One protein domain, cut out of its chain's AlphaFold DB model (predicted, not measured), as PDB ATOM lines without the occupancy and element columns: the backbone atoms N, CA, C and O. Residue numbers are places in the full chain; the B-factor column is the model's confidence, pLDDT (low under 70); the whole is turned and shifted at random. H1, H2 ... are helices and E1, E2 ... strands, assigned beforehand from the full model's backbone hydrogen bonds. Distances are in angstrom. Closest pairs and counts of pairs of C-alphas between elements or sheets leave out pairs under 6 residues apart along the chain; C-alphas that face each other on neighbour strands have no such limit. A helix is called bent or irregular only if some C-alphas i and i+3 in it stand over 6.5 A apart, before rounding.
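This is residues 359 to 526 of the 530 residues of an uncharacterized protein of Deltaproteobacteria bacterium HGW-Deltaproteobacteria-14 (UniProt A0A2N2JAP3). This is a closed barrel of eight antiparallel strands, E1 to E8, with a helical hairpin, H1 and H2, packed on the outside of its wall over E6, E7 and E8. E3 and E4 are long, bent strands, and the links at the two ends of E3, residues 388 to 395 and 409 to 414, hold the two ends of the longest axis. The 168 printed residues have eight named strands followed by two named helices, and round the ring the strands stand in chain order, E8 closing on E1. The class is mixed, helices and strands. The whole is compact, with a radius of gyration of the C-alphas of 15.2 A, and only just elongated, spanning 51 by 34 by 32 A.

Find C-alpha 359 at (12.461, -41.339, 13.087), where E1 begins; it covers residues 359 to 364 and is 16.6 A long from first to last C-alpha. After residues 365 to 379, E2 takes residues 380 to 387, 22.0 A. Next come the two longest strands: E3, residues 396 to 408, 35.2 A, and E4, residues 415 to 430, 36.2 A. Look for the bend of 54 degrees in E3 at residue 399 and that of 80 degrees in E4 at residue 425. E5 is residues 436 to 442, 20.0 A; E6 residues 448 to 456, 25.8 A; E7 residues 459 to 467, 24.8 A; E8 residues 476 to 484, 25.2 A. H1 starts at C-alpha 494, at (35.425, -48.363, 23.674), and runs 14.4 A to residue 503. H2, residues 512 to 525, runs 20.5 A and ends at C-alpha 525, at (26.839, -52.412, 25.850).

Walk round the barrel from E1: E1 to E8 form a meander, each strand the antiparallel neighbour of the one before, and each such pair is a hairpin. For E1 and E2, look at N 360 and O 385, 2.8 A apart and within hydrogen-bond range, as are N 384 and O 401, 2.9 A, for E2 and E3. E3 and E4 have N 400 and O 424 at 2.8 A. E4 is staggered: it pairs with E3 over residues 415 to 428 and with E5 over residues 429 to 430, where N 429 and O 438 are 2.8 A apart. Continue with N 439 and O 451, 3.0 A, for E5 and E6; N 452 and O 463, 2.9 A, for E6 and E7; and N 462 and O 480, 3.0 A, for E7 and E8. The ring closes between E8 and E1, antiparallel at 147 degrees, where N 363 and O 481 are 2.9 A apart. Across the ring, E1 and E5 are apart, for instance. Outside the barrel, H2 lies over E6 and E7 at a height over the sheet of 8.7 A, slantwise to the strands, at 40 degrees to E6 on the local plane. Its closest C-alphas to E7 are those of Leu 518 and Gly 462, 6.9 A apart. H1 lies over E8, also outside, at a height of 10.3 A; the C-alphas of Leu 500 and Tyr 479 are their closest, 7.3 A. H1 and H2 touch as a helical hairpin, at a shallow tilt of 18 degrees, opposite ways; their closest C-alphas are those of Cys 499 and Cys 521, 5.7 A. Every O i to N i+4 pair is within hydrogen-bond range in H1, and 9 of 10 in H2.

The two C-alphas farthest apart are those of Pro 392 and Lys 411, 52.5 A. The printed part has no cut, and its one long link is E1 to E2; there, residues 368 to 369 pair antiparallel with residues 476 to 477 of E8. The mean pLDDT of the printed part is 80.8; look for values under 70 at residues 369 to 376, 443 to 447, 468 to 475, 486, 503 to 506 and 526.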
ATOM      1  N   ALA A 359      11.305 -42.098  13.549       93.94
ATOM      2  CA  ALA A 359      12.461 -41.339  13.087       93.94
ATOM      3  C   ALA A 359      13.662 -41.504  14.025       93.94
ATOM      4  O   ALA A 359      13.560 -41.307  15.235       93.94
ATOM      5  N   TRP A 360      14.822 -41.782  13.445       94.62
ATOM      6  CA  TRP A 360      16.085 -41.988  14.137       94.62
ATOM      7  C   TRP A 360      17.169 -41.100  13.549       94.62
ATOM      8  O   TRP A 360      17.165 -40.759  12.363       94.62
ATOM      9  N   ARG A 361      18.137 -40.761  14.392       94.19
ATOM     10  CA  ARG A 361      19.395 -40.124  14.003       94.19
ATOM     11  C   ARG A 361      20.529 -41.047  14.363       94.19
ATOM     12  O   ARG A 361      20.513 -41.595  15.458       94.19
ATOM     13  N   PHE A 362      21.507 -41.195  13.483       93.31
ATOM     14  CA  PHE A 362      22.694 -41.979  13.788       93.31
ATOM     15  C   PHE A 362      23.944 -41.397  13.145       93.31
ATOM     16  O   PHE A 362      23.893 -40.746  12.098       93.31
ATOM     17  N   ASN A 363      25.069 -41.672  13.792       92.81
ATOM     18  CA  ASN A 363      26.395 -41.402  13.277       92.81
ATOM     19  C   ASN A 363      27.075 -42.708  12.891       92.81
ATOM     20  O   ASN A 363      26.845 -43.744  13.515       92.81
ATOM     21  N   THR A 364      27.944 -42.640  11.891       91.00
ATOM     22  CA  THR A 364      28.835 -43.738  11.523       91.00
ATOM     23  C   THR A 364      30.248 -43.468  12.013       91.00
ATOM     24  O   THR A 364      30.740 -42.352  11.874       91.00
ATOM     25  N   GLY A 365      30.910 -44.485  12.557       88.88
ATOM     26  CA  GLY A 365      32.354 -44.506  12.783       88.88
ATOM     27  C   GLY A 365      33.017 -45.518  11.853       88.88
ATOM     28  O   GLY A 365      32.393 -46.510  11.468       88.88
ATOM     29  N   VAL A 366      34.265 -45.261  11.468       86.69
ATOM     30  CA  VAL A 366      35.057 -46.165  10.625       86.69
ATOM     31  C   VAL A 366      35.895 -47.069  11.524       86.69
ATOM     32  O   VAL A 366      36.735 -46.578  12.273       86.69
ATOM     33  N   LEU A 367      35.673 -48.381  11.434       82.50
ATOM     34  CA  LEU A 367      36.497 -49.395  12.104       82.50
ATOM     35  C   LEU A 367      37.644 -49.818  11.197       82.50
ATOM     36  O   LEU A 367      38.804 -49.823  11.605       82.50
ATOM     37  N   ASP A 368      37.313 -50.106   9.940       74.88
ATOM     38  CA  ASP A 368      38.267 -50.602   8.968       74.88
ATOM     39  C   ASP A 368      38.203 -49.827   7.646       74.88
ATOM     40  O   ASP A 368      37.169 -49.289   7.228       74.88
ATOM     41  N   GLY A 369      39.360 -49.736   6.999       68.94
ATOM     42  CA  GLY A 369      39.568 -49.043   5.744       68.94
ATOM     43  C   GLY A 369      40.717 -49.672   4.964       68.94
ATOM     44  O   GLY A 369      41.755 -49.976   5.542       68.94
ATOM     45  N   LYS A 370      40.575 -49.799   3.638       62.94
ATOM     46  CA  LYS A 370      41.638 -50.350   2.772       62.94
ATOM     47  C   LYS A 370      43.007 -49.699   3.026       62.94
ATOM     48  O   LYS A 370      43.098 -48.482   3.210       62.94
ATOM     49  N   ALA A 371      44.080 -50.487   2.925       54.44
ATOM     50  CA  ALA A 371      45.457 -49.992   3.003       54.44
ATOM     51  C   ALA A 371      45.678 -48.780   2.068       54.44
ATOM     52  O   ALA A 371      45.245 -48.771   0.912       54.44
ATOM     53  N   GLY A 372      46.295 -47.715   2.590       53.94
ATOM     54  CA  GLY A 372      46.442 -46.428   1.891       53.94
ATOM     55  C   GLY A 372      45.230 -45.484   1.984       53.94
ATOM     56  O   GLY A 372      45.272 -44.376   1.440       53.94
ATOM     57  N   ARG A 373      44.159 -45.874   2.696       61.12
ATOM     58  CA  ARG A 373      42.965 -45.053   2.987       61.12
ATOM     59  C   ARG A 373      42.776 -44.732   4.472       61.12
ATOM     60  O   ARG A 373      41.708 -44.289   4.878       61.12
ATOM     61  N   GLU A 374      43.829 -44.839   5.273       61.78
ATOM     62  CA  GLU A 374      43.830 -44.520   6.715       61.78
ATOM     63  C   GLU A 374      43.263 -43.125   7.037       61.78
ATOM     64  O   GLU A 374      42.686 -42.910   8.098       61.78
ATOM     65  N   ARG A 375      43.342 -42.191   6.077       61.03
ATOM     66  CA  ARG A 375      42.776 -40.836   6.171       61.03
ATOM     67  C   ARG A 375      41.273 -40.800   6.468       61.03
ATOM     68  O   ARG A 375      40.811 -39.789   6.984       61.03
ATOM     69  N   GLY A 376      40.513 -41.841   6.125       65.50
ATOM     70  CA  GLY A 376      39.078 -41.907   6.407       65.50
ATOM     71  C   GLY A 376      38.717 -42.403   7.804       65.50
ATOM     72  O   GLY A 376      37.558 -42.279   8.176       65.50
ATOM     73  N   ARG A 377      39.670 -42.923   8.593       73.31
ATOM     74  CA  ARG A 377      39.379 -43.504   9.921       73.31
ATOM     75  C   ARG A 377      38.785 -42.502  10.913       73.31
ATOM     76  O   ARG A 377      38.007 -42.875  11.776       73.31
ATOM     77  N   ALA A 378      39.122 -41.225  10.759       77.88
ATOM     78  CA  ALA A 378      38.606 -40.137  11.589       77.88
ATOM     79  C   ALA A 378      37.347 -39.461  11.005       77.88
ATOM     80  O   ALA A 378      36.963 -38.387  11.464       77.88
ATOM     81  N   VAL A 379      36.741 -40.032   9.954       82.75
ATOM     82  CA  VAL A 379      35.534 -39.480   9.330       82.75
ATOM     83  C   VAL A 379      34.295 -40.056  10.001       82.75
ATOM     84  O   VAL A 379      34.137 -41.272  10.085       82.75
ATOM     85  N   THR A 380      33.381 -39.169  10.381       88.38
ATOM     86  CA  THR A 380      32.070 -39.523  10.932       88.38
ATOM     87  C   THR A 380      30.990 -39.115   9.944       88.38
ATOM     88  O   THR A 380      30.911 -37.947   9.575       88.38
ATOM     89  N   GLY A 381      30.149 -40.041   9.491       89.12
ATOM     90  CA  GLY A 381      28.980 -39.708   8.673       89.12
ATOM     91  C   GLY A 381      27.754 -39.440   9.543       89.12
ATOM     92  O   GLY A 381      27.582 -40.090  10.570       89.12
ATOM     93  N   HIS A 382      26.895 -38.510   9.128       90.62
ATOM     94  CA  HIS A 382      25.667 -38.149   9.840       90.62
ATOM     95  C   HIS A 382      24.442 -38.522   9.015       90.62
ATOM     96  O   HIS A 382      24.369 -38.207   7.821       90.62
ATOM     97  N   TYR A 383      23.484 -39.192   9.654       91.81
ATOM     98  CA  TYR A 383      22.318 -39.743   8.981       91.81
ATOM     99  C   TYR A 383      21.040 -39.558   9.797       91.81
ATOM    100  O   TYR A 383      21.041 -39.573  11.032       91.81
ATOM    101  N   THR A 384      19.924 -39.447   9.086       92.88
ATOM    102  CA  THR A 384      18.582 -39.685   9.616       92.88
ATOM    103  C   THR A 384      17.962 -40.873   8.895       92.88
ATOM    104  O   THR A 384      18.187 -41.081   7.703       92.88
ATOM    105  N   VAL A 385      17.169 -41.663   9.612       92.81
ATOM    106  CA  VAL A 385      16.353 -42.724   9.018       92.81
ATOM    107  C   VAL A 385      14.955 -42.697   9.608       92.81
ATOM    108  O   VAL A 385      14.790 -42.626  10.820       92.81
ATOM    109  N   GLU A 386      13.945 -42.742   8.752       95.31
ATOM    110  CA  GLU A 386      12.546 -42.847   9.154       95.31
ATOM    111  C   GLU A 386      12.004 -44.201   8.711       95.31
ATOM    112  O   GLU A 386      11.850 -44.437   7.514       95.31
ATOM    113  N   PHE A 387      11.754 -45.098   9.667       93.69
ATOM    114  CA  PHE A 387      11.181 -46.417   9.411       93.69
ATOM    115  C   PHE A 387       9.655 -46.354   9.476       93.69
ATOM    116  O   PHE A 387       9.077 -45.867  10.451       93.69
ATOM    117  N   GLY A 388       9.008 -46.898   8.450       91.56
ATOM    118  CA  GLY A 388       7.563 -47.062   8.389       91.56
ATOM    119  C   GLY A 388       7.059 -48.266   9.189       91.56
ATOM    120  O   GLY A 388       7.758 -48.848  10.023       91.56
ATOM    121  N   ALA A 389       5.810 -48.640   8.922       89.75
ATOM    122  CA  ALA A 389       5.245 -49.890   9.411       89.75
ATOM    123  C   ALA A 389       5.715 -51.070   8.534       89.75
ATOM    124  O   ALA A 389       5.856 -50.884   7.321       89.75
ATOM    125  N   PRO A 390       5.923 -52.271   9.110       85.62
ATOM    126  CA  PRO A 390       6.181 -53.481   8.333       85.62
ATOM    127  C   PRO A 390       5.093 -53.726   7.280       85.62
ATOM    128  O   PRO A 390       3.904 -53.567   7.568       85.62
ATOM    129  N   VAL A 391       5.494 -54.127   6.073       82.19
ATOM    130  CA  VAL A 391       4.572 -54.471   4.975       82.19
ATOM    131  C   VAL A 391       4.389 -55.993   4.849       82.19
ATOM    132  O   VAL A 391       5.240 -56.746   5.335       82.19
ATOM    133  N   PRO A 392       3.293 -56.476   4.222       72.94
ATOM    134  CA  PRO A 392       2.982 -57.907   4.118       72.94
ATOM    135  C   PRO A 392       4.086 -58.774   3.496       72.94
ATOM    136  O   PRO A 392       4.167 -59.962   3.791       72.94
ATOM    137  N   GLU A 393       4.956 -58.192   2.671       75.62
ATOM    138  CA  GLU A 393       6.073 -58.860   1.995       75.62
ATOM    139  C   GLU A 393       7.308 -59.067   2.885       75.62
ATOM    140  O   GLU A 393       8.390 -59.341   2.372       75.62
ATOM    141  N   CYS A 394       7.176 -58.946   4.209       81.62
ATOM    142  CA  CYS A 394       8.289 -59.084   5.145       81.62
ATOM    143  C   CYS A 394       9.416 -58.085   4.888       81.62
ATOM    144  O   CYS A 394      10.592 -58.415   4.996       81.62
ATOM    145  N   GLN A 395       9.042 -56.831   4.647       85.69
ATOM    146  CA  GLN A 395       9.983 -55.724   4.540       85.69
ATOM    147  C   GLN A 395       9.607 -54.592   5.491       85.69
ATOM    148  O   GLN A 395       8.432 -54.351   5.778       85.69
ATOM    149  N   LEU A 396      10.620 -53.871   5.961       90.06
ATOM    150  CA  LEU A 396      10.467 -52.641   6.719       90.06
ATOM    151  C   LEU A 396      10.869 -51.461   5.819       90.06
ATOM    152  O   LEU A 396      12.060 -51.219   5.613       90.06
ATOM    153  N   PRO A 397       9.908 -50.733   5.227       90.94
ATOM    154  CA  PRO A 397      10.223 -49.582   4.394       90.94
ATOM    155  C   PRO A 397      10.820 -48.462   5.247       90.94
ATOM    156  O   PRO A 397      10.353 -48.194   6.354       90.94
ATOM    157  N   ALA A 398      11.823 -47.774   4.715       93.25
ATOM    158  CA  ALA A 398      12.463 -46.652   5.380       93.25
ATOM    159  C   ALA A 398      12.911 -45.562   4.399       93.25
ATOM    160  O   ALA A 398      13.166 -45.821   3.221       93.25
ATOM    161  N   SER A 399      13.052 -44.337   4.897       92.00
ATOM    162  CA  SER A 399      13.702 -43.228   4.197       92.00
ATOM    163  C   SER A 399      15.011 -42.893   4.901       92.00
ATOM    164  O   SER A 399      14.989 -42.433   6.039       92.00
ATOM    165  N   VAL A 400      16.144 -43.141   4.245       89.88
ATOM    166  CA  VAL A 400      17.486 -42.843   4.763       89.88
ATOM    167  C   VAL A 400      17.982 -41.554   4.119       89.88
ATOM    168  O   VAL A 400      17.987 -41.438   2.893       89.88
ATOM    169  N   VAL A 401      18.437 -40.606   4.933       89.94
ATOM    170  CA  VAL A 401      19.037 -39.348   4.483       89.94
ATOM    171  C   VAL A 401      20.426 -39.208   5.086       89.94
ATOM    172  O   VAL A 401      20.589 -39.278   6.302       89.94
ATOM    173  N   LYS A 402      21.438 -38.990   4.246       89.12
ATOM    174  CA  LYS A 402      22.769 -38.567   4.690       89.12
ATOM    175  C   LYS A 402      22.777 -37.048   4.802       89.12
ATOM    176  O   LYS A 402      22.716 -36.373   3.777       89.12
ATOM    177  N   THR A 403      22.852 -36.549   6.031       87.50
ATOM    178  CA  THR A 403      22.747 -35.120   6.368       87.50
ATOM    179  C   THR A 403      24.100 -34.403   6.379       87.50
ATOM    180  O   THR A 403      24.165 -33.173   6.388       87.50
ATOM    181  N   GLY A 404      25.207 -35.151   6.377       88.31
ATOM    182  CA  GLY A 404      26.553 -34.585   6.307       88.31
ATOM    183  C   GLY A 404      27.648 -35.554   6.732       88.31
ATOM    184  O   GLY A 404      27.422 -36.759   6.878       88.31
ATOM    185  N   TYR A 405      28.851 -35.019   6.924       88.38
ATOM    186  CA  TYR A 405      29.977 -35.729   7.525       88.38
ATOM    187  C   TYR A 405      30.941 -34.771   8.239       88.38
ATOM    188  O   TYR A 405      31.062 -33.604   7.871       88.38
ATOM    189  N   THR A 406      31.639 -35.286   9.245       87.88
ATOM    190  CA  THR A 406      32.709 -34.602   9.978       87.88
ATOM    191  C   THR A 406      34.053 -35.253   9.652       87.88
ATOM    192  O   THR A 406      34.140 -36.479   9.619       87.88
ATOM    193  N   TYR A 407      35.107 -34.467   9.418       84.50
ATOM    194  CA  TYR A 407      36.456 -34.966   9.108       84.50
ATOM    195  C   TYR A 407      37.568 -34.047   9.645       84.50
ATOM    196  O   TYR A 407      37.349 -32.842   9.764       84.50
ATOM    197  N   PRO A 408      38.784 -34.559   9.916       80.31
ATOM    198  CA  PRO A 408      39.914 -33.713  10.295       80.31
ATOM    199  C   PRO A 408      40.484 -32.963   9.083       80.31
ATOM    200  O   PRO A 408      40.859 -33.562   8.069       80.31
ATOM    201  N   ASP A 409      40.591 -31.639   9.178       80.06
ATOM    202  CA  ASP A 409      41.231 -30.819   8.154       80.06
ATOM    203  C   ASP A 409      42.738 -31.090   8.089       80.06
ATOM    204  O   ASP A 409      43.452 -31.021   9.088       80.06
ATOM    205  N   LYS A 410      43.253 -31.344   6.882       72.56
ATOM    206  CA  LYS A 410      44.666 -31.706   6.681       72.56
ATOM    207  C   LYS A 410      45.657 -30.605   7.054       72.56
ATOM    208  O   LYS A 410      46.825 -30.915   7.258       72.56
ATOM    209  N   LYS A 411      45.241 -29.335   7.041       73.75
ATOM    210  CA  LYS A 411      46.131 -28.192   7.282       73.75
ATOM    211  C   LYS A 411      46.058 -27.715   8.726       73.75
ATOM    212  O   LYS A 411      47.091 -27.355   9.274       73.75
ATOM    213  N   SER A 412      44.868 -27.696   9.324       79.50
ATOM    214  CA  SER A 412      44.676 -27.194  10.689       79.50
ATOM    215  C   SER A 412      44.566 -28.282  11.754       79.50
ATOM    216  O   SER A 412      44.654 -27.960  12.935       79.50
ATOM    217  N   GLY A 413      44.330 -29.545  11.379       74.88
ATOM    218  CA  GLY A 413      44.047 -30.634  12.321       74.88
ATOM    219  C   GLY A 413      42.701 -30.503  13.047       74.88
ATOM    220  O   GLY A 413      42.343 -31.383  13.825       74.88
ATOM    221  N   GLN A 414      41.940 -29.431  12.802       84.12
ATOM    222  CA  GLN A 414      40.619 -29.219  13.390       84.12
ATOM    223  C   GLN A 414      39.557 -30.033  12.651       84.12
ATOM    224  O   GLN A 414      39.639 -30.222  11.436       84.12
ATOM    225  N   MET A 415      38.524 -30.465  13.374       82.12
ATOM    226  CA  MET A 415      37.371 -31.133  12.774       82.12
ATOM    227  C   MET A 415      36.531 -30.130  11.974       82.12
ATOM    228  O   MET A 415      36.174 -29.063  12.476       82.12
ATOM    229  N   LYS A 416      36.221 -30.472  10.724       83.81
ATOM    230  CA  LYS A 416      35.326 -29.733   9.834       83.81
ATOM    231  C   LYS A 416      34.057 -30.528   9.589       83.81
ATOM    232  O   LYS A 416      34.125 -31.735   9.375       83.81
ATOM    233  N   ASN A 417      32.936 -29.814   9.538       86.56
ATOM    234  CA  ASN A 417      31.624 -30.369   9.234       86.56
ATOM    235  C   ASN A 417      31.216 -29.941   7.827       86.56
ATOM    236  O   ASN A 417      31.240 -28.748   7.515       86.56
ATOM    237  N   GLU A 418      30.812 -30.896   7.000       84.06
ATOM    238  CA  GLU A 418      30.301 -30.640   5.659       84.06
ATOM    239  C   GLU A 418      28.854 -31.137   5.552       84.06
ATOM    240  O   GLU A 418      28.603 -32.337   5.729       84.06
ATOM    241  N   PRO A 419      27.884 -30.235   5.313       84.75
ATOM    242  CA  PRO A 419      26.490 -30.617   5.161       84.75
ATOM    243  C   PRO A 419      26.266 -31.311   3.817       84.75
ATOM    244  O   PRO A 419      26.880 -30.975   2.805       84.75
ATOM    245  N   LEU A 420      25.344 -32.268   3.808       82.31
ATOM    246  CA  LEU A 420      24.928 -33.001   2.620       82.31
ATOM    247  C   LEU A 420      23.425 -33.278   2.716       82.31
ATOM    248  O   LEU A 420      22.882 -33.347   3.810       82.31
ATOM    249  N   ASP A 421      22.751 -33.454   1.587       81.69
ATOM    250  CA  ASP A 421      21.358 -33.900   1.578       81.69
ATOM    251  C   ASP A 421      21.173 -34.943   0.476       81.69
ATOM    252  O   ASP A 421      20.872 -34.636  -0.678       81.69
ATOM    253  N   LEU A 422      21.467 -36.198   0.821       79.38
ATOM    254  CA  LEU A 422      21.252 -37.343  -0.061       79.38
ATOM    255  C   LEU A 422      20.216 -38.268   0.558       79.38
ATOM    256  O   LEU A 422      20.510 -38.954   1.536       79.38
ATOM    257  N   SER A 423      19.032 -38.320  -0.046       82.56
ATOM    258  CA  SER A 423      17.915 -39.138   0.421       82.56
ATOM    259  C   SER A 423      17.642 -40.333  -0.492       82.56
ATOM    260  O   SER A 423      17.709 -40.249  -1.724       82.56
ATOM    261  N   LYS A 424      17.304 -41.472   0.118       85.62
ATOM    262  CA  LYS A 424      16.810 -42.663  -0.575       85.62
ATOM    263  C   LYS A 424      15.761 -43.394   0.240       85.62
ATOM    264  O   LYS A 424      15.884 -43.548   1.451       85.62
ATOM    265  N   ARG A 425      14.767 -43.925  -0.470       86.75
ATOM    266  CA  ARG A 425      13.873 -44.950   0.068       86.75
ATOM    267  C   ARG A 425      14.555 -46.305  -0.030       86.75
ATOM    268  O   ARG A 425      15.149 -46.620  -1.060       86.75
ATOM    269  N   VAL A 426      14.477 -47.068   1.048       87.75
ATOM    270  CA  VAL A 426      15.183 -48.329   1.244       87.75
ATOM    271  C   VAL A 426      14.211 -49.317   1.877       87.75
ATOM    272  O   VAL A 426      13.450 -48.944   2.766       87.75
ATOM    273  N   ALA A 427      14.218 -50.562   1.414       88.56
ATOM    274  CA  ALA A 427      13.520 -51.653   2.081       88.56
ATOM    275  C   ALA A 427      14.529 -52.416   2.940       88.56
ATOM    276  O   ALA A 427      15.612 -52.756   2.465       88.56
ATOM    277  N   PHE A 428      14.181 -52.621   4.204       90.62
ATOM    278  CA  PHE A 428      14.975 -53.380   5.153       90.62
ATOM    279  C   PHE A 428      14.395 -54.782   5.314       90.62
ATOM    280  O   PHE A 428      13.217 -54.934   5.641       90.62
ATOM    281  N   ASP A 429      15.234 -55.790   5.114       88.81
ATOM    282  CA  ASP A 429      14.870 -57.190   5.280       88.81
ATOM    283  C   ASP A 429      15.129 -57.607   6.738       88.81
ATOM    284  O   ASP A 429      16.188 -57.282   7.294       88.81
ATOM    285  N   PRO A 430      14.181 -58.288   7.402       88.44
ATOM    286  CA  PRO A 430      14.378 -58.772   8.754       88.44
ATOM    287  C   PRO A 430      15.374 -59.924   8.758       88.44
ATOM    288  O   PRO A 430      15.403 -60.774   7.868       88.44
ATOM    289  N   SER A 431      16.164 -59.989   9.818       86.50
ATOM    290  CA  SER A 431      16.950 -61.177  10.119       86.50
ATOM    291  C   SER A 431      16.090 -62.423  10.370       86.50
ATOM    292  O   SER A 431      14.991 -62.274  10.913       86.50
ATOM    293  N   PRO A 432      16.630 -63.644  10.171       78.38
ATOM    294  CA  PRO A 432      15.971 -64.887  10.580       78.38
ATOM    295  C   PRO A 432      15.564 -64.925  12.061       78.38
ATOM    296  O   PRO A 432      14.562 -65.547  12.403       78.38
ATOM    297  N   THR A 433      16.309 -64.252  12.947       82.12
ATOM    298  CA  THR A 433      15.994 -64.204  14.388       82.12
ATOM    299  C   THR A 433      15.024 -63.078  14.771       82.12
ATOM    300  O   THR A 433      14.541 -63.024  15.900       82.12
ATOM    301  N   GLY A 434      14.750 -62.150  13.848       84.38
ATOM    302  CA  GLY A 434      13.964 -60.939  14.090       84.38
ATOM    303  C   GLY A 434      14.615 -59.886  15.001       84.38
ATOM    304  O   GLY A 434      13.951 -58.923  15.383       84.38
ATOM    305  N   HIS A 435      15.895 -60.029  15.359       87.94
ATOM    306  CA  HIS A 435      16.606 -59.075  16.221       87.94
ATOM    307  C   HIS A 435      17.260 -57.913  15.470       87.94
ATOM    308  O   HIS A 435      17.628 -56.907  16.084       87.94
ATOM    309  N   SER A 436      17.421 -58.021  14.156       91.94
ATOM    310  CA  SER A 436      18.009 -56.969  13.335       91.94
ATOM    311  C   SER A 436      17.319 -56.867  11.983       91.94
ATOM    312  O   SER A 436      16.497 -57.698  11.600       91.94
ATOM    313  N   VAL A 437      17.651 -55.810  11.261       92.00
ATOM    314  CA  VAL A 437      17.269 -55.629   9.872       92.00
ATOM    315  C   VAL A 437      18.494 -55.284   9.048       92.00
ATOM    316  O   VAL A 437      19.393 -54.600   9.538       92.00
ATOM    317  N   ALA A 438      18.531 -55.723   7.799       92.38
ATOM    318  CA  ALA A 438      19.612 -55.423   6.880       92.38
ATOM    319  C   ALA A 438      19.080 -54.745   5.620       92.38
ATOM    320  O   ALA A 438      17.947 -54.973   5.209       92.38
ATOM    321  N   ALA A 439      19.889 -53.885   5.013       88.44
ATOM    322  CA  ALA A 439      19.521 -53.241   3.763       88.44
ATOM    323  C   ALA A 439      20.732 -52.813   2.950       88.44
ATOM    324  O   ALA A 439      21.844 -52.688   3.456       88.44
ATOM    325  N   TYR A 440      20.464 -52.504   1.688       86.19
ATOM    326  CA  TYR A 440      21.380 -51.835   0.784       86.19
ATOM    327  C   TYR A 440      20.749 -50.527   0.295       86.19
ATOM    328  O   TYR A 440      19.635 -50.524  -0.231       86.19
ATOM    329  N   ALA A 441      21.462 -49.413   0.448       82.06
ATOM    330  CA  ALA A 441      21.006 -48.085   0.060       82.06
ATOM    331  C   ALA A 441      21.963 -47.444  -0.964       82.06
ATOM    332  O   ALA A 441      23.116 -47.145  -0.638       82.06
ATOM    333  N   PRO A 442      21.505 -47.167  -2.196       75.56
ATOM    334  CA  PRO A 442      22.325 -46.506  -3.206       75.56
ATOM    335  C   PRO A 442      22.315 -44.979  -3.024       75.56
ATOM    336  O   PRO A 442      21.600 -44.253  -3.724       75.56
ATOM    337  N   LEU A 443      23.079 -44.473  -2.052       69.00
ATOM    338  CA  LEU A 443      23.163 -43.049  -1.704       69.00
ATOM    339  C   LEU A 443      24.048 -42.263  -2.700       69.00
ATOM    340  O   LEU A 443      25.112 -41.749  -2.359       69.00
ATOM    341  N   GLY A 444      23.577 -42.142  -3.946       61.47
ATOM    342  CA  GLY A 444      24.173 -41.310  -5.002       61.47
ATOM    343  C   GLY A 444      25.295 -41.980  -5.811       61.47
ATOM    344  O   GLY A 444      25.624 -43.143  -5.612       61.47
ATOM    345  N   HIS A 445      25.893 -41.232  -6.748       48.66
ATOM    346  CA  HIS A 445      26.890 -41.745  -7.709       48.66
ATOM    347  C   HIS A 445      28.232 -42.179  -7.089       48.66
ATOM    348  O   HIS A 445      29.057 -42.759  -7.789       48.66
ATOM    349  N   LEU A 446      28.480 -41.877  -5.809       48.47
ATOM    350  CA  LEU A 446      29.799 -42.007  -5.177       48.47
ATOM    351  C   LEU A 446      29.819 -42.867  -3.904       48.47
ATOM    352  O   LEU A 446      30.893 -43.040  -3.334       48.47
ATOM    353  N   SER A 447      28.688 -43.400  -3.438       62.56
ATOM    354  CA  SER A 447      28.676 -44.316  -2.291       62.56
ATOM    355  C   SER A 447      27.361 -45.078  -2.216       62.56
ATOM    356  O   SER A 447      26.329 -44.507  -1.862       62.56
ATOM    357  N   ASN A 448      27.399 -46.376  -2.491       77.44
ATOM    358  CA  ASN A 448      26.346 -47.261  -2.020       77.44
ATOM    359  C   ASN A 448      26.707 -47.687  -0.592       77.44
ATOM    360  O   ASN A 448      27.881 -47.676  -0.225       77.44
ATOM    361  N   ILE A 449      25.728 -48.011   0.244       82.94
ATOM    362  CA  ILE A 449      25.983 -48.401   1.633       82.94
ATOM    363  C   ILE A 449      25.105 -49.585   2.018       82.94
ATOM    364  O   ILE A 449      23.898 -49.572   1.786       82.94
ATOM    365  N   SER A 450      25.719 -50.614   2.587       89.00
ATOM    366  CA  SER A 450      25.020 -51.709   3.251       89.00
ATOM    367  C   SER A 450      24.891 -51.392   4.730       89.00
ATOM    368  O   SER A 450      25.812 -50.829   5.324       89.00
ATOM    369  N   PHE A 451      23.771 -51.785   5.323       88.94
ATOM    370  CA  PHE A 451      23.483 -51.633   6.742       88.94
ATOM    371  C   PHE A 451      23.050 -52.965   7.337       88.94
ATOM    372  O   PHE A 451      22.311 -53.713   6.699       88.94
ATOM    373  N   ARG A 452      23.408 -53.185   8.601       93.25
ATOM    374  CA  ARG A 452      22.645 -54.028   9.520       93.25
ATOM    375  C   ARG A 452      22.407 -53.268  10.803       93.25
ATOM    376  O   ARG A 452      23.344 -52.746  11.395       93.25
ATOM    377  N   ILE A 453      21.147 -53.184  11.199       93.44
ATOM    378  CA  ILE A 453      20.672 -52.323  12.273       93.44
ATOM    379  C   ILE A 453      19.886 -53.165  13.265       93.44
ATOM    380  O   ILE A 453      19.043 -53.975  12.890       93.44
ATOM    381  N   SER A 454      20.142 -52.943  14.543       92.19
ATOM    382  CA  SER A 454      19.378 -53.481  15.655       92.19
ATOM    383  C   SER A 454      19.004 -52.353  16.616       92.19
ATOM    384  O   SER A 454      19.504 -51.226  16.522       92.19
ATOM    385  N   ARG A 455      18.095 -52.660  17.538       90.62
ATOM    386  CA  ARG A 455      17.637 -51.751  18.584       90.62
ATOM    387  C   ARG A 455      17.988 -52.320  19.949       90.62
ATOM    388  O   ARG A 455      17.678 -53.472  20.238       90.62
ATOM    389  N   VAL A 456      18.543 -51.471  20.807       87.25
ATOM    390  CA  VAL A 456      18.797 -51.755  22.222       87.25
ATOM    391  C   VAL A 456      18.230 -50.606  23.043       87.25
ATOM    392  O   VAL A 456      18.787 -49.513  23.045       87.25
ATOM    393  N   GLY A 457      17.097 -50.817  23.719       85.94
ATOM    394  CA  GLY A 457      16.398 -49.722  24.404       85.94
ATOM    395  C   GLY A 457      16.028 -48.616  23.413       85.94
ATOM    396  O   GLY A 457      15.422 -48.909  22.389       85.94
ATOM    397  N   ASP A 458      16.435 -47.375  23.664       87.44
ATOM    398  CA  ASP A 458      16.227 -46.243  22.741       87.44
ATOM    399  C   ASP A 458      17.454 -45.932  21.873       87.44
ATOM    400  O   ASP A 458      17.549 -44.878  21.240       87.44
ATOM    401  N   THR A 459      18.391 -46.878  21.819       88.31
ATOM    402  CA  THR A 459      19.603 -46.797  21.017       88.31
ATOM    403  C   THR A 459      19.475 -47.651  19.765       88.31
ATOM    404  O   THR A 459      19.087 -48.822  19.804       88.31
ATOM    405  N   LEU A 460      19.846 -47.051  18.642       91.69
ATOM    406  CA  LEU A 460      20.036 -47.724  17.373       91.69
ATOM    407  C   LEU A 460      21.513 -48.074  17.243       91.69
ATOM    408  O   LEU A 460      22.375 -47.226  17.443       91.69
ATOM    409  N   VAL A 461      21.807 -49.323  16.928       91.88
ATOM    410  CA  VAL A 461      23.175 -49.836  16.818       91.88
ATOM    411  C   VAL A 461      23.285 -50.667  15.566       91.88
ATOM    412  O   VAL A 461      22.323 -51.309  15.148       91.88
ATOM    413  N   GLY A 462      24.456 -50.679  14.956       91.81
ATOM    414  CA  GLY A 462      24.604 -51.447  13.745       91.81
ATOM    415  C   GLY A 462      25.984 -51.403  13.147       91.81
ATOM    416  O   GLY A 462      26.919 -50.816  13.688       91.81
ATOM    417  N   LEU A 463      26.052 -52.012  11.979       92.38
ATOM    418  CA  LEU A 463      27.228 -52.095  11.145       92.38
ATOM    419  C   LEU A 463      26.885 -51.541   9.773       92.38
ATOM    420  O   LEU A 463      25.753 -51.660   9.293       92.38
ATOM    421  N   TRP A 464      27.868 -50.910   9.152       90.38
ATOM    422  CA  TRP A 464      27.737 -50.400   7.804       90.38
ATOM    423  C   TRP A 464      28.985 -50.679   6.989       90.38
ATOM    424  O   TRP A 464      30.092 -50.835   7.512       90.38
ATOM    425  N   ARG A 465      28.797 -50.683   5.673       86.56
ATOM    426  CA  ARG A 465      29.883 -50.810   4.712       86.56
ATOM    427  C   ARG A 465      29.584 -49.996   3.471       86.56
ATOM    428  O   ARG A 465      28.481 -50.073   2.940       86.56
ATOM    429  N   HIS A 466      30.554 -49.224   2.989       80.69
ATOM    430  CA  HIS A 466      30.443 -48.621   1.664       80.69
ATOM    431  C   HIS A 466      30.615 -49.684   0.577       80.69
ATOM    432  O   HIS A 466      31.680 -50.290   0.443       80.69
ATOM    433  N   GLU A 467      29.578 -49.830  -0.233       72.44
ATOM    434  CA  GLU A 467      29.513 -50.682  -1.408       72.44
ATOM    435  C   GLU A 467      29.804 -49.880  -2.684       72.44
ATOM    436  O   GLU A 467      29.521 -48.681  -2.787       72.44
ATOM    437  N   GLY A 468      30.349 -50.550  -3.695       59.81
ATOM    438  CA  GLY A 468      30.627 -49.949  -4.994       59.81
ATOM    439  C   GLY A 468      31.838 -50.566  -5.682       59.81
ATOM    440  O   GLY A 468      32.773 -51.045  -5.045       59.81
ATOM    441  N   GLU A 469      31.818 -50.538  -7.010       46.94
ATOM    442  CA  GLU A 469      32.887 -51.090  -7.842       46.94
ATOM    443  C   GLU A 469      34.102 -50.139  -7.916       46.94
ATOM    444  O   GLU A 469      35.249 -50.583  -7.985       46.94
ATOM    445  N   ASP A 470      33.893 -48.819  -7.833       45.88
ATOM    446  CA  ASP A 470      34.962 -47.829  -7.996       45.88
ATOM    447  C   ASP A 470      35.900 -47.753  -6.772       45.88
ATOM    448  O   ASP A 470      35.484 -47.538  -5.626       45.88
ATOM    449  N   ARG A 471      37.211 -47.855  -7.043       37.69
ATOM    450  CA  ARG A 471      38.325 -47.740  -6.086       37.69
ATOM    451  C   ARG A 471      38.266 -46.468  -5.252       37.69
ATOM    452  O   ARG A 471      38.909 -46.447  -4.211       37.69
ATOM    453  N   LYS A 472      37.558 -45.418  -5.689       42.06
ATOM    454  CA  LYS A 472      37.414 -44.155  -4.949       42.06
ATOM    455  C   LYS A 472      36.361 -44.203  -3.829       42.06
ATOM    456  O   LYS A 472      36.600 -43.563  -2.804       42.06
ATOM    457  N   ALA A 473      35.314 -45.019  -3.952       44.09
ATOM    458  CA  ALA A 473      34.100 -44.981  -3.123       44.09
ATOM    459  C   ALA A 473      33.998 -46.088  -2.051       44.09
ATOM    460  O   ALA A 473      33.544 -45.829  -0.937       44.09
ATOM    461  N   ALA A 474      34.450 -47.305  -2.367       54.16
ATOM    462  CA  ALA A 474      34.253 -48.481  -1.517       54.16
ATOM    463  C   ALA A 474      35.450 -48.788  -0.600       54.16
ATOM    464  O   ALA A 474      36.600 -48.434  -0.892       54.16
ATOM    465  N   GLY A 475      35.171 -49.500   0.495       63.97
ATOM    466  CA  GLY A 475      36.196 -50.053   1.384       63.97
ATOM    467  C   GLY A 475      36.409 -49.307   2.693       63.97
ATOM    468  O   GLY A 475      37.498 -49.419   3.238       63.97
ATOM    469  N   TYR A 476      35.411 -48.553   3.162       77.31
ATOM    470  CA  TYR A 476      35.268 -48.274   4.590       77.31
ATOM    471  C   TYR A 476      34.126 -49.111   5.135       77.31
ATOM    472  O   TYR A 476      33.079 -49.240   4.489       77.31
ATOM    473  N   SER A 477      34.342 -49.652   6.320       85.62
ATOM    474  CA  SER A 477      33.309 -50.296   7.107       85.62
ATOM    475  C   SER A 477      33.422 -49.832   8.546       85.62
ATOM    476  O   SER A 477      34.463 -49.332   8.988       85.62
ATOM    477  N   GLY A 478      32.340 -49.977   9.288       89.44
ATOM    478  CA  GLY A 478      32.409 -49.747  10.710       89.44
ATOM    479  C   GLY A 478      31.064 -49.820  11.380       89.44
ATOM    480  O   GLY A 478      30.136 -50.463  10.890       89.44
ATOM    481  N   TYR A 479      30.979 -49.154  12.519       91.12
ATOM    482  CA  TYR A 479      29.787 -49.151  13.342       91.12
ATOM    483  C   TYR A 479      28.915 -47.940  13.036       91.12
ATOM    484  O   TYR A 479      29.381 -46.895  12.576       91.12
ATOM    485  N   LEU A 480      27.632 -48.074  13.331       92.38
ATOM    486  CA  LEU A 480      26.714 -46.956  13.440       92.38
ATOM    487  C   LEU A 480      26.057 -46.981  14.812       92.38
ATOM    488  O   LEU A 480      25.746 -48.053  15.335       92.38
ATOM    489  N   VAL A 481      25.861 -45.800  15.390       92.19
ATOM    490  CA  VAL A 481      25.142 -45.632  16.652       92.19
ATOM    491  C   VAL A 481      24.243 -44.409  16.576       92.19
ATOM    492  O   VAL A 481      24.622 -43.362  16.048       92.19
ATOM    493  N   GLY A 482      23.025 -44.565  17.078       91.56
ATOM    494  CA  GLY A 482      21.956 -43.601  16.953       91.56
ATOM    495  C   GLY A 482      20.977 -43.595  18.111       91.56
ATOM    496  O   GLY A 482      20.991 -44.472  18.967       91.56
ATOM    497  N   GLY A 483      20.103 -42.599  18.101       91.62
ATOM    498  CA  GLY A 483      19.023 -42.429  19.063       91.62
ATOM    499  C   GLY A 483      17.702 -42.121  18.367       91.62
ATOM    500  O   GLY A 483      17.666 -41.640  17.225       91.62
ATOM    501  N   LEU A 484      16.609 -42.418  19.062       89.88
ATOM    502  CA  LEU A 484      15.261 -42.107  18.602       89.88
ATOM    503  C   LEU A 484      15.014 -40.586  18.655       89.88
ATOM    504  O   LEU A 484      15.326 -39.928  19.644       89.88
ATOM    505  N   GLY A 485      14.431 -40.019  17.597       74.38
ATOM    506  CA  GLY A 485      13.686 -38.755  17.662       74.38
ATOM    507  C   GLY A 485      14.407 -37.532  18.244       74.38
ATOM    508  O   GLY A 485      13.818 -36.812  19.041       74.38
ATOM    509  N   GLY A 486      15.653 -37.256  17.849       65.75
ATOM    510  CA  GLY A 486      16.366 -36.045  18.290       65.75
ATOM    511  C   GLY A 486      16.986 -36.128  19.687       65.75
ATOM    512  O   GLY A 486      17.549 -35.129  20.135       65.75
ATOM    513  N   ALA A 487      16.934 -37.296  20.335       75.00
ATOM    514  CA  ALA A 487      17.746 -37.590  21.510       75.00
ATOM    515  C   ALA A 487      19.241 -37.356  21.228       75.00
ATOM    516  O   ALA A 487      19.701 -37.505  20.087       75.00
ATOM    517  N   GLU A 488      19.995 -36.997  22.270       75.25
ATOM    518  CA  GLU A 488      21.453 -36.961  22.180       75.25
ATOM    519  C   GLU A 488      21.974 -38.328  21.739       75.25
ATOM    520  O   GLU A 488      21.497 -39.376  22.180       75.25
ATOM    521  N   LEU A 489      22.935 -38.308  20.816       77.12
ATOM    522  CA  LEU A 489      23.523 -39.537  20.312       77.12
ATOM    523  C   LEU A 489      24.330 -40.178  21.444       77.12
ATOM    524  O   LEU A 489      25.211 -39.512  21.994       77.12
ATOM    525  N   PRO A 490      24.045 -41.442  21.796       74.50
ATOM    526  CA  PRO A 490      24.727 -42.079  22.905       74.50
ATOM    527  C   PRO A 490      26.223 -42.166  22.615       74.50
ATOM    528  O   PRO A 490      26.637 -42.489  21.496       74.50
ATOM    529  N   GLN A 491      27.034 -41.869  23.633       73.88
ATOM    530  CA  GLN A 491      28.457 -42.163  23.565       73.88
ATOM    531  C   GLN A 491      28.639 -43.677  23.525       73.88
ATOM    532  O   GLN A 491      27.956 -44.429  24.219       73.88
ATOM    533  N   VAL A 492      29.527 -44.112  22.642       72.06
ATOM    534  CA  VAL A 492      29.784 -45.525  22.412       72.06
ATOM    535  C   VAL A 492      31.000 -45.903  23.233       72.06
ATOM    536  O   VAL A 492      32.070 -45.335  23.011       72.06
ATOM    537  N   SER A 493      30.840 -46.848  24.158       78.06
ATOM    538  CA  SER A 493      31.961 -47.333  24.956       78.06
ATOM    539  C   SER A 493      33.013 -47.991  24.065       78.06
ATOM    540  O   SER A 493      32.690 -48.691  23.097       78.06
ATOM    541  N   SER A 494      34.282 -47.786  24.408       80.38
ATOM    542  CA  SER A 494      35.425 -48.363  23.674       80.38
ATOM    543  C   SER A 494      35.311 -49.889  23.555       80.38
ATOM    544  O   SER A 494      35.437 -50.451  22.474       80.38
ATOM    545  N   CYS A 495      34.892 -50.537  24.639       82.56
ATOM    546  CA  CYS A 495      34.618 -51.971  24.742       82.56
ATOM    547  C   CYS A 495      33.593 -52.507  23.715       82.56
ATOM    548  O   CYS A 495      33.742 -53.629  23.221       82.56
ATOM    549  N   PHE A 496      32.561 -51.733  23.355       84.19
ATOM    550  CA  PHE A 496      31.630 -52.128  22.292       84.19
ATOM    551  C   PHE A 496      32.259 -51.987  20.904       84.19
ATOM    552  O   PHE A 496      32.105 -52.881  20.070       84.19
ATOM    553  N   VAL A 497      32.972 -50.883  20.671       85.06
ATOM    554  CA  VAL A 497      33.669 -50.610  19.408       85.06
ATOM    555  C   VAL A 497      34.717 -51.691  19.133       85.06
ATOM    556  O   VAL A 497      34.732 -52.238  18.033       85.06
ATOM    557  N   ASP A 498      35.505 -52.067  20.140       84.38
ATOM    558  CA  ASP A 498      36.521 -53.121  20.050       84.38
ATOM    559  C   ASP A 498      35.889 -54.490  19.767       84.38
ATOM    560  O   ASP A 498      36.341 -55.223  18.889       84.38
ATOM    561  N   CYS A 499      34.773 -54.812  20.434       85.12
ATOM    562  CA  CYS A 499      34.026 -56.044  20.159       85.12
ATOM    563  C   CYS A 499      33.564 -56.120  18.698       85.12
ATOM    564  O   CYS A 499      33.662 -57.178  18.074       85.12
ATOM    565  N   LEU A 500      33.049 -55.007  18.160       84.00
ATOM    566  CA  LEU A 500      32.637 -54.936  16.762       84.00
ATOM    567  C   LEU A 500      33.836 -55.010  15.811       84.00
ATOM    568  O   LEU A 500      33.733 -55.666  14.782       84.00
ATOM    569  N   ALA A 501      34.961 -54.376  16.143       80.06
ATOM    570  CA  ALA A 501      36.167 -54.414  15.323       80.06
ATOM    571  C   ALA A 501      36.709 -55.845  15.171       80.06
ATOM    572  O   ALA A 501      36.975 -56.279  14.054       80.06
ATOM    573  N   ASP A 502      36.782 -56.603  16.269       76.38
ATOM    574  CA  ASP A 502      37.294 -57.979  16.269       76.38
ATOM    575  C   ASP A 502      36.409 -58.953  15.478       76.38
ATOM    576  O   ASP A 502      36.881 -59.963  14.946       76.38
ATOM    577  N   CYS A 503      35.105 -58.685  15.425       68.06
ATOM    578  CA  CYS A 503      34.142 -59.593  14.816       68.06
ATOM    579  C   CYS A 503      33.733 -59.213  13.385       68.06
ATOM    580  O   CYS A 503      33.193 -60.057  12.671       68.06
ATOM    581  N   HIS A 504      33.937 -57.954  12.989       67.00
ATOM    582  CA  HIS A 504      33.464 -57.375  11.736       67.00
ATOM    583  C   HIS A 504      34.635 -56.720  10.993       67.00
ATOM    584  O   HIS A 504      34.692 -55.508  10.777       67.00
ATOM    585  N   ASP A 505      35.563 -57.578  10.568       66.56
ATOM    586  CA  ASP A 505      36.733 -57.274   9.733       66.56
ATOM    587  C   ASP A 505      36.318 -57.012   8.266       66.56
ATOM    588  O   ASP A 505      36.703 -57.713   7.333       66.56
ATOM    589  N   GLY A 506      35.386 -56.074   8.054       65.31
ATOM    590  CA  GLY A 506      34.871 -55.727   6.723       65.31
ATOM    591  C   GLY A 506      33.874 -56.720   6.104       65.31
ATOM    592  O   GLY A 506      33.576 -56.613   4.903       65.31
ATOM    593  N   ALA A 507      33.337 -57.647   6.911       70.56
ATOM    594  CA  ALA A 507      32.258 -58.563   6.532       70.56
ATOM    595  C   ALA A 507      31.056 -57.811   5.924       70.56
ATOM    596  O   ALA A 507      30.879 -56.608   6.134       70.56
ATOM    597  N   ASP A 508      30.245 -58.494   5.115       80.75
ATOM    598  CA  ASP A 508      29.037 -57.870   4.575       80.75
ATOM    599  C   ASP A 508      28.029 -57.699   5.722       80.75
ATOM    600  O   ASP A 508      27.656 -58.690   6.365       80.75
ATOM    601  N   PRO A 509      27.544 -56.471   5.992       83.75
ATOM    602  CA  PRO A 509      26.544 -56.255   7.025       83.75
ATOM    603  C   PRO A 509      25.309 -57.136   6.838       83.75
ATOM    604  O   PRO A 509      24.660 -57.481   7.814       83.75
ATOM    605  N   ARG A 510      24.980 -57.544   5.609       82.38
ATOM    606  CA  ARG A 510      23.769 -58.312   5.295       82.38
ATOM    607  C   ARG A 510      23.882 -59.805   5.603       82.38
ATOM    608  O   ARG A 510      22.854 -60.473   5.632       82.38
ATOM    609  N   ASP A 511      25.067 -60.316   5.914       81.44
ATOM    610  CA  ASP A 511      25.262 -61.724   6.274       81.44
ATOM    611  C   ASP A 511      24.631 -62.068   7.631       81.44
ATOM    612  O   ASP A 511      24.487 -61.204   8.502       81.44
ATOM    613  N   VAL A 512      24.262 -63.338   7.823       74.31
ATOM    614  CA  VAL A 512      23.685 -63.834   9.086       74.31
ATOM    615  C   VAL A 512      24.760 -63.910  10.175       74.31
ATOM    616  O   VAL A 512      24.501 -63.602  11.329       74.31
ATOM    617  N   GLU A 513      26.004 -64.210   9.825       81.19
ATOM    618  CA  GLU A 513      27.126 -64.236  10.768       81.19
ATOM    619  C   GLU A 513      27.376 -62.850  11.393       81.19
ATOM    620  O   GLU A 513      27.705 -62.731  12.578       81.19
ATOM    621  N   THR A 514      27.152 -61.786  10.616       82.38
ATOM    622  CA  THR A 514      27.258 -60.398  11.085       82.38
ATOM    623  C   THR A 514      26.187 -60.063  12.127       82.38
ATOM    624  O   THR A 514      26.418 -59.275  13.048       82.38
ATOM    625  N   GLU A 515      25.016 -60.685  12.025       85.06
ATOM    626  CA  GLU A 515      23.955 -60.568  13.017       85.06
ATOM    627  C   GLU A 515      24.346 -61.164  14.360       85.06
ATOM    628  O   GLU A 515      24.199 -60.505  15.391       85.06
ATOM    629  N   ASP A 516      24.873 -62.386  14.344       84.75
ATOM    630  CA  ASP A 516      25.306 -63.075  15.552       84.75
ATOM    631  C   ASP A 516      26.406 -62.290  16.262       84.75
ATOM    632  O   ASP A 516      26.419 -62.219  17.500       84.75
ATOM    633  N   CYS A 517      27.307 -61.649  15.504       85.81
ATOM    634  CA  CYS A 517      28.222 -60.698  16.115       85.81
ATOM    635  C   CYS A 517      27.469 -59.518  16.738       85.81
ATOM    636  O   CYS A 517      27.655 -59.238  17.926       85.81
ATOM    637  N   LEU A 518      26.642 -58.813  15.961       86.69
ATOM    638  CA  LEU A 518      25.972 -57.606  16.435       86.69
ATOM    639  C   LEU A 518      25.182 -57.892  17.719       86.69
ATOM    640  O   LEU A 518      25.308 -57.157  18.693       86.69
ATOM    641  N   ILE A 519      24.447 -59.003  17.786       85.81
ATOM    642  CA  ILE A 519      23.724 -59.438  18.991       85.81
ATOM    643  C   ILE A 519      24.687 -59.691  20.163       85.81
ATOM    644  O   ILE A 519      24.416 -59.302  21.300       85.81
ATOM    645  N   ARG A 520      25.834 -60.330  19.919       87.31
ATOM    646  CA  ARG A 520      26.822 -60.618  20.968       87.31
ATOM    647  C   ARG A 520      27.456 -59.348  21.527       87.31
ATOM    648  O   ARG A 520      27.570 -59.225  22.745       87.31
ATOM    649  N   CYS A 521      27.850 -58.415  20.666       87.00
ATOM    650  CA  CYS A 521      28.463 -57.159  21.090       87.00
ATOM    651  C   CYS A 521      27.441 -56.210  21.716       87.00
ATOM    652  O   CYS A 521      27.738 -55.573  22.721       87.00
ATOM    653  N   THR A 522      26.205 -56.173  21.219       84.94
ATOM    654  CA  THR A 522      25.147 -55.345  21.819       84.94
ATOM    655  C   THR A 522      24.789 -55.771  23.237       84.94
ATOM    656  O   THR A 522      24.573 -54.914  24.089       84.94
ATOM    657  N   ARG A 523      24.834 -57.074  23.546       82.69
ATOM    658  CA  ARG A 523      24.705 -57.571  24.928       82.69
ATOM    659  C   ARG A 523      25.802 -57.059  25.861       82.69
ATOM    660  O   ARG A 523      25.589 -57.043  27.067       82.69
ATOM    661  N   ARG A 524      26.959 -56.649  25.327       78.00
ATOM    662  CA  ARG A 524      28.053 -56.080  26.123       78.00
ATOM    663  C   ARG A 524      27.873 -54.595  26.420       78.00
ATOM    664  O   ARG A 524      28.457 -54.138  27.396       78.00
ATOM    665  N   ILE A 525      27.046 -53.864  25.663       75.06
ATOM    666  CA  ILE A 525      26.839 -52.412  25.850       75.06
ATOM    667  C   ILE A 525      26.437 -52.092  27.293       75.06
ATOM    668  O   ILE A 525      26.979 -51.165  27.880       75.06
ATOM    669  N   SER A 526      25.541 -52.881  27.890       66.56
ATOM    670  CA  SER A 526      25.082 -52.676  29.271       66.56
ATOM    671  C   SER A 526      26.102 -53.073  30.344       66.56
ATOM    672  O   SER A 526      25.898 -52.767  31.515       66.56
TER     673      SER A 526